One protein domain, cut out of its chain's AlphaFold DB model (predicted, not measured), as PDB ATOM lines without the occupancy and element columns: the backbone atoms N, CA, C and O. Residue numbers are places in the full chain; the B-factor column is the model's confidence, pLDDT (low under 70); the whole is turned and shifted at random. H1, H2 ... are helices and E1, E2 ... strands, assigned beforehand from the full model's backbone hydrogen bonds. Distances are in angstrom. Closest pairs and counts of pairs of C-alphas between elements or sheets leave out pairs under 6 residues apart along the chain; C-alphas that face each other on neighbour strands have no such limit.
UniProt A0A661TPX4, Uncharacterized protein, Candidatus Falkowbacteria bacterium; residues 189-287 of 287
ATOM      1  N   SER A 189     263.581 365.985 273.744       98.25
ATOM      2  CA  SER A 189     264.433 365.563 272.622       98.25
ATOM      3  C   SER A 189     265.275 366.719 272.082       98.25
ATOM      4  O   SER A 189     264.743 367.803 271.817       98.25
ATOM      5  N   MET A 190     266.556 366.446 271.820       98.31
ATOM      6  CA  MET A 190     267.519 367.394 271.245       98.31
ATOM      7  C   MET A 190     267.570 367.380 269.704       98.31
ATOM      8  O   MET A 190     268.451 367.983 269.099       98.31
ATOM      9  N   TYR A 191     266.607 366.735 269.037       98.44
ATOM     10  CA  TYR A 191     266.740 366.413 267.613       98.44
ATOM     11  C   TYR A 191     266.500 367.592 266.661       98.44
ATOM     12  O   TYR A 191     267.316 367.875 265.786       98.44
ATOM     13  N   SER A 192     265.358 368.274 266.785       97.75
ATOM     14  CA  SER A 192     264.935 369.325 265.852       97.75
ATOM     15  C   SER A 192     264.741 370.665 266.554       97.75
ATOM     16  O   SER A 192     264.529 370.729 267.764       97.75
ATOM     17  N   LYS A 193     264.720 371.764 265.786       97.38
ATOM     18  CA  LYS A 193     264.343 373.092 266.311       97.38
ATOM     19  C   LYS A 193     263.000 373.039 267.049       97.38
ATOM     20  O   LYS A 193     262.843 373.665 268.093       97.38
ATOM     21  N   GLN A 194     262.044 372.261 266.535       97.25
ATOM     22  CA  GLN A 194     260.729 372.118 267.152       97.25
ATOM     23  C   GLN A 194     260.784 371.339 268.474       97.25
ATOM     24  O   GLN A 194     260.142 371.762 269.435       97.25
ATOM     25  N   SER A 195     261.531 370.229 268.551       97.81
ATOM     26  CA  SER A 195     261.635 369.448 269.792       97.81
ATOM     27  C   SER A 195     262.397 370.205 270.880       97.81
ATOM     28  O   SER A 195     261.950 370.225 272.024       97.81
ATOM     29  N   LYS A 196     263.464 370.925 270.512       97.88
ATOM     30  CA  LYS A 196     264.228 371.791 271.423       97.88
ATOM     31  C   LYS A 196     263.393 372.962 271.948       97.88
ATOM     32  O   LYS A 196     263.399 373.243 273.144       97.88
ATOM     33  N   ALA A 197     262.590 373.594 271.088       97.25
ATOM     34  CA  ALA A 197     261.652 374.633 271.514       97.25
ATOM     35  C   ALA A 197     260.552 374.088 272.444       97.25
ATOM     36  O   ALA A 197     260.125 374.785 273.362       97.25
ATOM     37  N   ALA A 198     260.082 372.856 272.223       97.94
ATOM     38  CA  ALA A 198     259.142 372.205 273.133       97.94
ATOM     39  C   ALA A 198     259.797 371.897 274.490       97.94
ATOM     40  O   ALA A 198     259.190 372.182 275.515       97.94
ATOM     41  N   LEU A 199     261.040 371.406 274.500       98.19
ATOM     42  CA  LEU A 199     261.810 371.182 275.725       98.19
ATOM     43  C   LEU A 199     261.989 372.472 276.531       98.19
ATOM     44  O   LEU A 199     261.614 372.508 277.697       98.19
ATOM     45  N   SER A 200     262.451 373.552 275.898       97.88
ATOM     46  CA  SER A 200     262.595 374.857 276.558       97.88
ATOM     47  C   SER A 200     261.272 375.367 277.143       97.88
ATOM     48  O   SER A 200     261.248 375.869 278.263       97.88
ATOM     49  N   LYS A 201     260.149 375.184 276.436       97.62
ATOM     50  CA  LYS A 201     258.817 375.553 276.948       97.62
ATOM     51  C   LYS A 201     258.352 374.680 278.110       97.62
ATOM     52  O   LYS A 201     257.618 375.183 278.949       97.62
ATOM     53  N   ALA A 202     258.698 373.395 278.116       97.69
ATOM     54  CA  ALA A 202     258.366 372.486 279.208       97.69
ATOM     55  C   ALA A 202     259.131 372.876 280.483       97.69
ATOM     56  O   ALA A 202     258.532 372.974 281.548       97.69
ATOM     57  N   ILE A 203     260.422 373.189 280.337       96.62
ATOM     58  CA  ILE A 203     261.303 373.648 281.420       96.62
ATOM     59  C   ILE A 203     260.778 374.951 282.034       96.62
ATOM     60  O   ILE A 203     260.466 374.981 283.217       96.62
ATOM     61  N   ALA A 204     260.535 375.980 281.214       96.19
ATOM     62  CA  ALA A 204     260.031 377.282 281.675       96.19
ATOM     63  C   ALA A 204     258.642 377.233 282.346       96.19
ATOM     64  O   ALA A 204     258.157 378.234 282.864       96.19
ATOM     65  N   ARG A 205     257.952 376.093 282.272       94.88
ATOM     66  CA  ARG A 205     256.627 375.877 282.864       94.88
ATOM     67  C   ARG A 205     256.654 374.955 284.075       94.88
ATOM     68  O   ARG A 205     255.591 374.688 284.622       94.88
ATOM     69  N   GLY A 206     257.826 374.452 284.461       95.12
ATOM     70  CA  GLY A 206     257.938 373.464 285.527       95.12
ATOM     71  C   GLY A 206     257.185 372.173 285.203       95.12
ATOM     72  O   GLY A 206     256.598 371.558 286.089       95.12
ATOM     73  N   GLU A 207     257.150 371.755 283.936       96.56
ATOM     74  CA  GLU A 207     256.586 370.450 283.584       96.56
ATOM     75  C   GLU A 207     257.521 369.337 284.081       96.56
ATOM     76  O   GLU A 207     258.738 369.513 284.136       96.56
ATOM     77  N   LYS A 208     256.973 368.160 284.395       97.00
ATOM     78  CA  LYS A 208     257.786 366.964 284.657       97.00
ATOM     79  C   LYS A 208     258.364 366.434 283.347       97.00
ATOM     80  O   LYS A 208     257.617 366.177 282.396       97.00
ATOM     81  N   ILE A 209     259.681 366.246 283.292       97.75
ATOM     82  CA  ILE A 209     260.406 365.954 282.048       97.75
ATOM     83  C   ILE A 209     261.228 364.678 282.190       97.75
ATOM     84  O   ILE A 209     261.906 364.468 283.185       97.75
ATOM     85  N   ALA A 210     261.226 363.851 281.151       97.69
ATOM     86  CA  ALA A 210     262.196 362.784 280.956       97.69
ATOM     87  C   ALA A 210     263.064 363.097 279.732       97.69
ATOM     88  O   ALA A 210     262.540 363.351 278.643       97.69
ATOM     89  N   ILE A 211     264.384 363.041 279.892       97.69
ATOM     90  CA  ILE A 211     265.363 363.267 278.827       97.69
ATOM     91  C   ILE A 211     266.321 362.072 278.733       97.69
ATOM     92  O   ILE A 211     266.813 361.567 279.738       97.69
ATOM     93  N   ALA A 212     266.562 361.584 277.516       97.31
ATOM     94  CA  ALA A 212     267.448 360.447 277.286       97.31
ATOM     95  C   ALA A 212     268.854 360.924 276.905       97.31
ATOM     96  O   ALA A 212     269.002 361.771 276.025       97.31
ATOM     97  N   PHE A 213     269.878 360.351 277.526       98.06
ATOM     98  CA  PHE A 213     271.285 360.603 277.226       98.06
ATOM     99  C   PHE A 213     271.855 359.466 276.381       98.06
ATOM    100  O   PHE A 213     271.489 358.302 276.553       98.06
ATOM    101  N   ASN A 214     272.784 359.786 275.481       97.62
ATOM    102  CA  ASN A 214     273.502 358.822 274.652       97.62
ATOM    103  C   ASN A 214     274.591 358.087 275.455       97.62
ATOM    104  O   ASN A 214     275.770 358.097 275.123       97.62
ATOM    105  N   SER A 215     274.191 357.461 276.555       96.06
ATOM    106  CA  SER A 215     275.076 356.788 277.497       96.06
ATOM    107  C   SER A 215     274.356 355.568 278.051       96.06
ATOM    108  O   SER A 215     273.168 355.643 278.358       96.06
ATOM    109  N   ALA A 216     275.058 354.447 278.169       93.50
ATOM    110  CA  ALA A 216     274.595 353.268 278.897       93.50
ATOM    111  C   ALA A 216     275.059 353.295 280.366       93.50
ATOM    112  O   ALA A 216     274.885 352.311 281.079       93.50
ATOM    113  N   GLY A 217     275.690 354.391 280.811       91.31
ATOM    114  CA  GLY A 217     276.230 354.519 282.162       91.31
ATOM    115  C   GLY A 217     277.512 353.715 282.387       91.31
ATOM    116  O   GLY A 217     277.883 353.467 283.532       91.31
ATOM    117  N   ILE A 218     278.210 353.296 281.323       89.56
ATOM    118  CA  ILE A 218     279.438 352.500 281.454       89.56
ATOM    119  C   ILE A 218     280.696 353.376 281.426       89.56
ATOM    120  O   ILE A 218     280.709 354.496 280.909       89.56
ATOM    121  N   LYS A 219     281.807 352.853 281.967       88.69
ATOM    122  CA  LYS A 219     283.084 353.589 282.055       88.69
ATOM    123  C   LYS A 219     283.559 354.129 280.702       88.69
ATOM    124  O   LYS A 219     284.022 355.263 280.658       88.69
ATOM    125  N   SER A 220     283.381 353.361 279.626       89.38
ATOM    126  CA  SER A 220     283.841 353.720 278.279       89.38
ATOM    127  C   SER A 220     282.936 354.696 277.519       89.38
ATOM    128  O   SER A 220     283.268 355.032 276.391       89.38
ATOM    129  N   ASP A 221     281.791 355.111 278.066       91.31
ATOM    130  CA  ASP A 221     280.968 356.133 277.408       91.31
ATOM    131  C   ASP A 221     281.626 357.511 277.572       91.31
ATOM    132  O   ASP A 221     281.947 357.896 278.700       91.31
ATOM    133  N   SER A 222     281.808 358.251 276.475       90.56
ATOM    134  CA  SER A 222     282.373 359.610 276.499       90.56
ATOM    135  C   SER A 222     281.461 360.576 277.256       90.56
ATOM    136  O   SER A 222     281.905 361.285 278.158       90.56
ATOM    137  N   LEU A 223     280.160 360.533 276.957       93.81
ATOM    138  CA  LEU A 223     279.148 361.298 277.671       93.81
ATOM    139  C   LEU A 223     278.767 360.616 278.992       93.81
ATOM    140  O   LEU A 223     278.318 359.461 279.025       93.81
ATOM    141  N   LYS A 224     278.884 361.362 280.093       91.38
ATOM    142  CA  LYS A 224     278.370 360.963 281.408       91.38
ATOM    143  C   LYS A 224     277.001 361.587 281.653       91.38
ATOM    144  O   LYS A 224     276.769 362.745 281.319       91.38
ATOM    145  N   ILE A 225     276.101 360.809 282.248       91.44
ATOM    146  CA  ILE A 225     274.785 361.299 282.664       91.44
ATOM    147  C   ILE A 225     274.979 362.170 283.915       91.44
ATOM    148  O   ILE A 225     275.617 361.711 284.867       91.44
ATOM    149  N   PRO A 226     274.483 363.419 283.932       88.19
ATOM    150  CA  PRO A 226     274.634 364.295 285.083       88.19
ATOM    151  C   PRO A 226     273.799 363.798 286.267       88.19
ATOM    152  O   PRO A 226     272.640 363.430 286.113       88.19
ATOM    153  N   VAL A 227     274.391 363.841 287.463       82.62
ATOM    154  CA  VAL A 227     273.708 363.546 288.739       82.62
ATOM    155  C   VAL A 227     273.236 364.808 289.463       82.62
ATOM    156  O   VAL A 227     272.235 364.788 290.169       82.62
ATOM    157  N   LYS A 228     273.942 365.932 289.304       85.69
ATOM    158  CA  LYS A 228     273.581 367.185 289.978       85.69
ATOM    159  C   LYS A 228     272.412 367.847 289.251       85.69
ATOM    160  O   LYS A 228     272.538 368.173 288.076       85.69
ATOM    161  N   GLY A 229     271.314 368.086 289.968       84.38
ATOM    162  CA  GLY A 229     270.130 368.770 289.437       84.38
ATOM    163  C   GLY A 229     269.186 367.885 288.615       84.38
ATOM    164  O   GLY A 229     268.223 368.402 288.062       84.38
ATOM    165  N   PHE A 230     269.435 366.573 288.552       91.44
ATOM    166  CA  PHE A 230     268.580 365.616 287.851       91.44
ATOM    167  C   PHE A 230     268.293 364.385 288.710       91.44
ATOM    168  O   PHE A 230     269.123 363.971 289.519       91.44
ATOM    169  N   SER A 231     267.144 363.760 288.469       92.12
ATOM    170  CA  SER A 231     266.786 362.466 289.058       92.12
ATOM    171  C   SER A 231     267.089 361.315 288.097       92.12
ATOM    172  O   SER A 231     266.849 361.425 286.892       92.12
ATOM    173  N   SER A 232     267.530 360.164 288.614       91.69
ATOM    174  CA  SER A 232     267.598 358.933 287.812       91.69
ATOM    175  C   SER A 232     266.188 358.423 287.518       91.69
ATOM    176  O   SER A 232     265.405 358.132 288.425       91.69
ATOM    177  N   PHE A 233     265.837 358.320 286.237       93.12
ATOM    178  CA  PHE A 233     264.577 357.720 285.795       93.12
ATOM    179  C   PHE A 233     264.766 356.261 285.348       93.12
ATOM    180  O   PHE A 233     263.806 355.626 284.914       93.12
ATOM    181  N   ASP A 234     265.977 355.710 285.470       88.62
ATOM    182  CA  ASP A 234     266.263 354.309 285.148       88.62
ATOM    183  C   ASP A 234     265.903 353.333 286.275       88.62
ATOM    184  O   ASP A 234     265.639 352.163 285.996       88.62
ATOM    185  N   ASP A 235     265.835 353.807 287.521       82.88
ATOM    186  CA  ASP A 235     265.652 352.959 288.707       82.88
ATOM    187  C   ASP A 235     264.283 352.258 288.726       82.88
ATOM    188  O   ASP A 235     264.140 351.133 289.201       82.88
ATOM    189  N   ASN A 236     263.246 352.929 288.220       84.44
ATOM    190  CA  ASN A 236     261.893 352.392 288.088       84.44
ATOM    191  C   ASN A 236     261.088 353.199 287.055       84.44
ATOM    192  O   ASN A 236     261.488 354.289 286.674       84.44
ATOM    193  N   ASP A 237     259.914 352.724 286.629       84.75
ATOM    194  CA  ASP A 237     259.057 353.459 285.674       84.75
ATOM    195  C   ASP A 237     257.967 354.323 286.349       84.75
ATOM    196  O   ASP A 237     257.081 354.845 285.680       84.75
ATOM    197  N   ALA A 238     258.008 354.502 287.673       89.12
ATOM    198  CA  ALA A 238     256.920 355.074 288.471       89.12
ATOM    199  C   ALA A 238     256.891 356.613 288.465       89.12
ATOM    200  O   ALA A 238     257.054 357.259 289.499       89.12
ATOM    201  N   ARG A 239     256.665 357.222 287.295       91.75
ATOM    202  CA  ARG A 239     256.751 358.687 287.124       91.75
ATOM    203  C   ARG A 239     255.719 359.487 287.910       91.75
ATOM    204  O   ARG A 239     255.937 360.658 288.201       91.75
ATOM    205  N   PHE A 240     254.611 358.866 288.292       90.19
ATOM    206  CA  PHE A 240     253.605 359.459 289.176       90.19
ATOM    207  C   PHE A 240     254.134 359.737 290.598       90.19
ATOM    208  O   PHE A 240     253.470 360.420 291.367       90.19
ATOM    209  N   LEU A 241     255.314 359.216 290.963       89.88
ATOM    210  CA  LEU A 241     255.988 359.523 292.232       89.88
ATOM    211  C   LEU A 241     256.872 360.776 292.159       89.88
ATOM    212  O   LEU A 241     257.420 361.183 293.184       89.88
ATOM    213  N   ASN A 242     257.048 361.337 290.963       89.81
ATOM    214  CA  ASN A 242     257.904 362.484 290.692       89.81
ATOM    215  C   ASN A 242     257.072 363.765 290.593       89.81
ATOM    216  O   ASN A 242     255.976 363.766 290.020       89.81
ATOM    217  N   GLY A 243     257.610 364.846 291.155       87.25
ATOM    218  CA  GLY A 243     256.922 366.130 291.280       87.25
ATOM    219  C   GLY A 243     256.884 366.934 289.980       87.25
ATOM    220  O   GLY A 243     257.563 366.618 289.000       87.25
ATOM    221  N   ALA A 244     256.095 368.010 289.982       88.12
ATOM    222  CA  ALA A 244     256.201 369.046 288.957       88.12
ATOM    223  C   ALA A 244     257.615 369.660 288.971       88.12
ATOM    224  O   ALA A 244     258.250 369.749 290.021       88.12
ATOM    225  N   GLY A 245     258.116 370.042 287.800       90.88
ATOM    226  CA  GLY A 245     259.454 370.605 287.601       90.88
ATOM    227  C   GLY A 245     260.597 369.592 287.648       90.88
ATOM    228  O   GLY A 245     261.729 369.942 287.327       90.88
ATOM    229  N   GLU A 246     260.335 368.334 288.011       94.81
ATOM    230  CA  GLU A 246     261.384 367.323 288.090       94.81
ATOM    231  C   GLU A 246     261.866 366.910 286.693       94.81
ATOM    232  O   GLU A 246     261.076 366.485 285.841       94.81
ATOM    233  N   ILE A 247     263.182 367.004 286.473       95.81
ATOM    234  CA  ILE A 247     263.836 366.571 285.238       95.81
ATOM    235  C   ILE A 247     264.595 365.274 285.497       95.81
ATOM    236  O   ILE A 247     265.553 365.206 286.269       95.81
ATOM    237  N   GLY A 248     264.152 364.233 284.811       96.25
ATOM    238  CA  GLY A 248     264.678 362.890 284.901       96.25
ATOM    239  C   GLY A 248     265.578 362.494 283.751       96.25
ATOM    240  O   GLY A 248     265.208 362.679 282.590       96.25
ATOM    241  N   THR A 249     266.715 361.872 284.048       96.56
ATOM    242  CA  THR A 249     267.611 361.314 283.030       96.56
ATOM    243  C   THR A 249     267.358 359.831 282.794       96.56
ATOM    244  O   THR A 249     267.191 359.067 283.744       96.56
ATOM    245  N   LEU A 250     267.407 359.416 281.530       95.69
ATOM    246  CA  LEU A 250     267.361 358.019 281.098       95.69
ATOM    247  C   LEU A 250     268.625 357.663 280.310       95.69
ATOM    248  O   LEU A 250     269.058 358.425 279.442       95.69
ATOM    249  N   SER A 251     269.166 356.478 280.552       95.56
ATOM    250  CA  SER A 251     270.220 355.865 279.749       95.56
ATOM    251  C   SER A 251     269.685 355.321 278.419       95.56
ATOM    252  O   SER A 251     268.512 354.960 278.260       95.56
ATOM    253  N   ARG A 252     270.562 355.254 277.414       95.19
ATOM    254  CA  ARG A 252     270.262 354.678 276.101       95.19
ATOM    255  C   ARG A 252     270.265 353.153 276.177       95.19
ATOM    256  O   ARG A 252     271.304 352.522 276.361       95.19
ATOM    257  N   LYS A 253     269.100 352.554 275.932       91.06
ATOM    258  CA  LYS A 253     268.892 351.096 275.896       91.06
ATOM    259  C   LYS A 253     269.068 350.541 274.481       91.06
ATOM    260  O   LYS A 253     268.887 351.266 273.507       91.06
ATOM    261  N   GLY A 254     269.415 349.254 274.383       89.31
ATOM    262  CA  GLY A 254     269.491 348.528 273.106       89.31
ATOM    263  C   GLY A 254     270.552 349.060 272.141       89.31
ATOM    264  O   GLY A 254     270.293 349.105 270.948       89.31
ATOM    265  N   SER A 255     271.706 349.508 272.651       92.56
ATOM    266  CA  SER A 255     272.820 349.988 271.822       92.56
ATOM    267  C   SER A 255     274.154 349.388 272.251       92.56
ATOM    268  O   SER A 255     274.399 349.176 273.445       92.56
ATOM    269  N   ASN A 256     275.037 349.156 271.288       93.69
ATOM    270  CA  ASN A 256     276.429 348.796 271.522       93.69
ATOM    271  C   ASN A 256     277.325 350.051 271.628       93.69
ATOM    272  O   ASN A 256     276.864 351.189 271.506       93.69
ATOM    273  N   LYS A 257     278.616 349.851 271.927       94.75
ATOM    274  CA  LYS A 257     279.573 350.957 272.116       94.75
ATOM    275  C   LYS A 257     279.780 351.772 270.835       94.75
ATOM    276  O   LYS A 257     279.823 352.995 270.912       94.75
ATOM    277  N   THR A 258     279.876 351.102 269.689       94.62
ATOM    278  CA  THR A 258     280.085 351.725 268.376       94.62
ATOM    279  C   THR A 258     278.913 352.628 268.012       94.62
ATOM    280  O   THR A 258     279.112 353.810 267.761       94.62
ATOM    281  N   GLU A 259     277.679 352.132 268.127       95.12
ATOM    282  CA  GLU A 259     276.469 352.916 267.840       95.12
ATOM    283  C   GLU A 259     276.348 354.154 268.738       95.12
ATOM    284  O   GLU A 259     275.836 355.196 268.318       95.12
ATOM    285  N   ARG A 260     276.787 354.053 270.002       96.00
ATOM    286  CA  ARG A 260     276.837 355.215 270.894       96.00
ATOM    287  C   ARG A 260     277.899 356.204 270.452       96.00
ATOM    288  O   ARG A 260     277.555 357.373 270.349       96.00
ATOM    289  N   ALA A 261     279.117 355.763 270.149       95.06
ATOM    290  CA  ALA A 261     280.187 356.641 269.673       95.06
ATOM    291  C   ALA A 261     279.790 357.392 268.387       95.06
ATOM    292  O   ALA A 261     279.937 358.608 268.320       95.06
ATOM    293  N   GLU A 262     279.188 356.698 267.417       95.38
ATOM    294  CA  GLU A 262     278.685 357.293 266.170       95.38
ATOM    295  C   GLU A 262     277.575 358.321 266.414       95.38
ATOM    296  O   GLU A 262     277.513 359.358 265.761       95.38
ATOM    297  N   THR A 263     276.686 358.053 267.372       96.25
ATOM    298  CA  THR A 263     275.614 358.997 267.716       96.25
ATOM    299  C   THR A 263     276.135 360.185 268.525       96.25
ATOM    300  O   THR A 263     275.531 361.255 268.484       96.25
ATOM    301  N   ASP A 264     277.234 360.029 269.267       97.12
ATOM    302  CA  ASP A 264     277.692 361.027 270.241       97.12
ATOM    303  C   ASP A 264     278.236 362.309 269.600       97.12
ATOM    304  O   ASP A 264     278.236 363.373 270.221       97.12
ATOM    305  N   ILE A 265     278.635 362.210 268.333       97.00
ATOM    306  CA  ILE A 265     279.099 363.329 267.510       97.00
ATOM    307  C   ILE A 265     277.958 364.082 266.805       97.00
ATOM    308  O   ILE A 265     278.201 365.076 266.125       97.00
ATOM    309  N   LEU A 266     276.705 363.630 266.939       97.44
ATOM    310  CA  LEU A 266     275.566 364.236 266.252       97.44
ATOM    311  C   LEU A 266     274.917 365.328 267.101       97.44
ATOM    312  O   LEU A 266     274.377 365.054 268.175       97.44
ATOM    313  N   GLU A 267     274.856 366.552 266.573       97.06
ATOM    314  CA  GLU A 267     274.087 367.638 267.193       97.06
ATOM    315  C   GLU A 267     272.577 367.348 267.155       97.06
ATOM    316  O   GLU A 267     271.856 367.517 268.140       97.06
ATOM    317  N   LYS A 268     272.093 366.854 266.008       97.38
ATOM    318  CA  LYS A 268     270.690 366.485 265.784       97.38
ATOM    319  C   LYS A 268     270.458 365.037 266.196       97.38
ATOM    320  O   LYS A 268     270.448 364.134 265.362       97.38
ATOM    321  N   SER A 269     270.218 364.825 267.484       97.38
ATOM    322  CA  SER A 269     269.945 363.502 268.053       97.38
ATOM    323  C   SER A 269     268.703 363.524 268.939       97.38
ATOM    324  O   SER A 269     268.405 364.523 269.586       97.38
ATOM    325  N   PHE A 270     267.952 362.415 268.983       97.06
ATOM    326  CA  PHE A 270     266.925 362.241 270.019       97.06
ATOM    327  C   PHE A 270     267.543 362.371 271.414       97.06
ATOM    328  O   PHE A 270     266.945 362.979 272.303       97.06
ATOM    329  N   PHE A 271     268.741 361.813 271.569       98.12
ATOM    330  CA  PHE A 271     269.493 361.822 272.805       98.12
ATOM    331  C   PHE A 271     270.216 363.152 273.015       98.12
ATOM    332  O   PHE A 271     270.587 363.840 272.060       98.12
ATOM    333  N   VAL A 272     270.496 363.459 274.276       98.38
ATOM    334  CA  VAL A 272     271.605 364.346 274.620       98.38
ATOM    335  C   VAL A 272     272.909 363.623 274.278       98.38
ATOM    336  O   VAL A 272     273.085 362.462 274.653       98.38
ATOM    337  N   THR A 273     273.784 364.286 273.534       98.31
ATOM    338  CA  THR A 273     275.072 363.787 273.028       98.31
ATOM    339  C   THR A 273     276.183 364.737 273.460       98.31
ATOM    340  O   THR A 273     275.906 365.884 273.817       98.31
ATOM    341  N   SER A 274     277.443 364.310 273.385       97.75
ATOM    342  CA  SER A 274     278.572 365.230 273.593       97.75
ATOM    343  C   SER A 274     278.527 366.426 272.630       97.75
ATOM    344  O   SER A 274     278.816 367.547 273.037       97.75
ATOM    345  N   ALA A 275     278.082 366.224 271.385       97.88
ATOM    346  CA  ALA A 275     277.959 367.298 270.397       97.88
ATOM    347  C   ALA A 275     276.866 368.341 270.714       97.88
ATOM    348  O   ALA A 275     276.998 369.491 270.310       97.88
ATOM    349  N   ASN A 276     275.795 367.981 271.435       98.06
ATOM    350  CA  ASN A 276     274.704 368.916 271.764       98.06
ATOM    351  C   ASN A 276     274.583 369.282 273.253       98.06
ATOM    352  O   ASN A 276     273.695 370.062 273.608       98.06
ATOM    353  N   ILE A 277     275.471 368.782 274.120       97.38
ATOM    354  CA  ILE A 277     275.394 368.988 275.575       97.38
ATOM    355  C   ILE A 277     275.421 370.471 275.966       97.38
ATOM    356  O   ILE A 277     274.690 370.881 276.864       97.38
ATOM    357  N   THR A 278     276.196 371.301 275.264       96.81
ATOM    358  CA  THR A 278     276.256 372.749 275.520       96.81
ATOM    359  C   THR A 278     274.914 373.418 275.226       96.81
ATOM    360  O   THR A 278     274.421 374.202 276.035       96.81
ATOM    361  N   GLU A 279     274.273 373.082 274.102       97.62
ATOM    362  CA  GLU A 279     272.938 373.599 273.780       97.62
ATOM    363  C   GLU A 279     271.890 373.090 274.776       97.62
ATOM    364  O   GLU A 279     271.046 373.864 275.226       97.62
ATOM    365  N   PHE A 280     271.962 371.811 275.155       97.31
ATOM    366  CA  PHE A 280     271.093 371.232 276.175       97.31
ATOM    367  C   PHE A 280     271.221 371.983 277.507       97.31
ATOM    368  O   PHE A 280     270.214 372.439 278.043       97.31
ATOM    369  N   ASN A 281     272.441 372.198 278.001       96.00
ATOM    370  CA  ASN A 281     272.687 372.925 279.246       96.00
ATOM    371  C   ASN A 281     272.167 374.369 279.177       96.00
ATOM    372  O   ASN A 281     271.548 374.840 280.127       96.00
ATOM    373  N   ASN A 282     272.324 375.042 278.035       96.06
ATOM    374  CA  ASN A 282     271.759 376.375 277.814       96.06
ATOM    375  C   ASN A 282     270.223 376.380 277.825       96.06
ATOM    376  O   ASN A 282     269.617 377.378 278.207       96.06
ATOM    377  N   ILE A 283     269.575 375.300 277.379       95.88
ATOM    378  CA  ILE A 283     268.118 375.143 277.468       95.88
ATOM    379  C   ILE A 283     267.689 374.918 278.924       95.88
ATOM    380  O   ILE A 283     266.692 375.504 279.343       95.88
ATOM    381  N   ILE A 284     268.433 374.107 279.681       94.00
ATOM    382  CA  ILE A 284     268.152 373.810 281.094       94.00
ATOM    383  C   ILE A 284     268.322 375.055 281.966       94.00
ATOM    384  O   ILE A 284     267.451 375.336 282.773       94.00
ATOM    385  N   ALA A 285     269.369 375.852 281.747       91.44
ATOM    386  CA  ALA A 285     269.650 377.060 282.530       91.44
ATOM    387  C   ALA A 285     268.635 378.210 282.341       91.44
ATOM    388  O   ALA A 285     268.771 379.250 282.980       91.44
ATOM    389  N   ARG A 286     267.663 378.074 281.428       84.62
ATOM    390  CA  ARG A 286     266.664 379.112 281.111       84.62
ATOM    391  C   ARG A 286     265.336 378.969 281.858       84.62
ATOM    392  O   ARG A 286     264.509 379.868 281.715       84.62
ATOM    393  N   GLY A 287     265.085 377.857 282.548       70.81
ATOM    394  CA  GLY A 287     263.928 377.719 283.446       70.81
ATOM    395  C   GLY A 287     264.372 377.590 284.882       70.81
ATOM    396  O   GLY A 287     263.515 377.885 285.735       70.81
TER     397      GLY A 287
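This is residues 189 to 287 of the 287 residues of an uncharacterized protein of Candidatus Falkowbacteria bacterium (UniProt A0A661TPX4). With little regular structure, this domain has a short two-stranded parallel sheet, E1 and E2, near its middle, H1 and H3 meeting as a V, and H2 at one end. The long stretch 213 to 246 loops out between the strands, pairing with E2 at residues 231 to 232. You have 99 residues, ordered H1, E1, E2, H2, H3, mixed in class, with 35 in named elements; the whole is compact, radius of gyration of the C-alphas 13.1 A, spanning 36 by 30 by 21 A.

Start at H1, residues 193 to 203, which touches H3, residues 277 to 284, at a steep tilt of 46 degrees, the same way; their closest C-alphas, Ser 200 and Ile 283, are 5.6 A apart. Next, E1, residues 209 to 212, and E2, residues 247 to 250, are parallel at 27 degrees, with N 211 and O 248 within hydrogen-bond range at 2.8 A. H2, residues 257 to 264, is apart from H1, E1 and H3. In H1, H2 and H3 every O i to N i+4 pair is within hydrogen-bond range.

Find C-alpha 193 at (264.343, 373.092, 266.311), where H1 begins its 15.4 A; H3 ends at C-alpha 284, (268.152, 373.810, 281.094).

The farthest C-alphas, Arg 205 and Thr 258, are 36.7 A apart. The printed part has no cut; links E1 to E2 and H2 to H3 are long; no printed residue is under 70 in pLDDT.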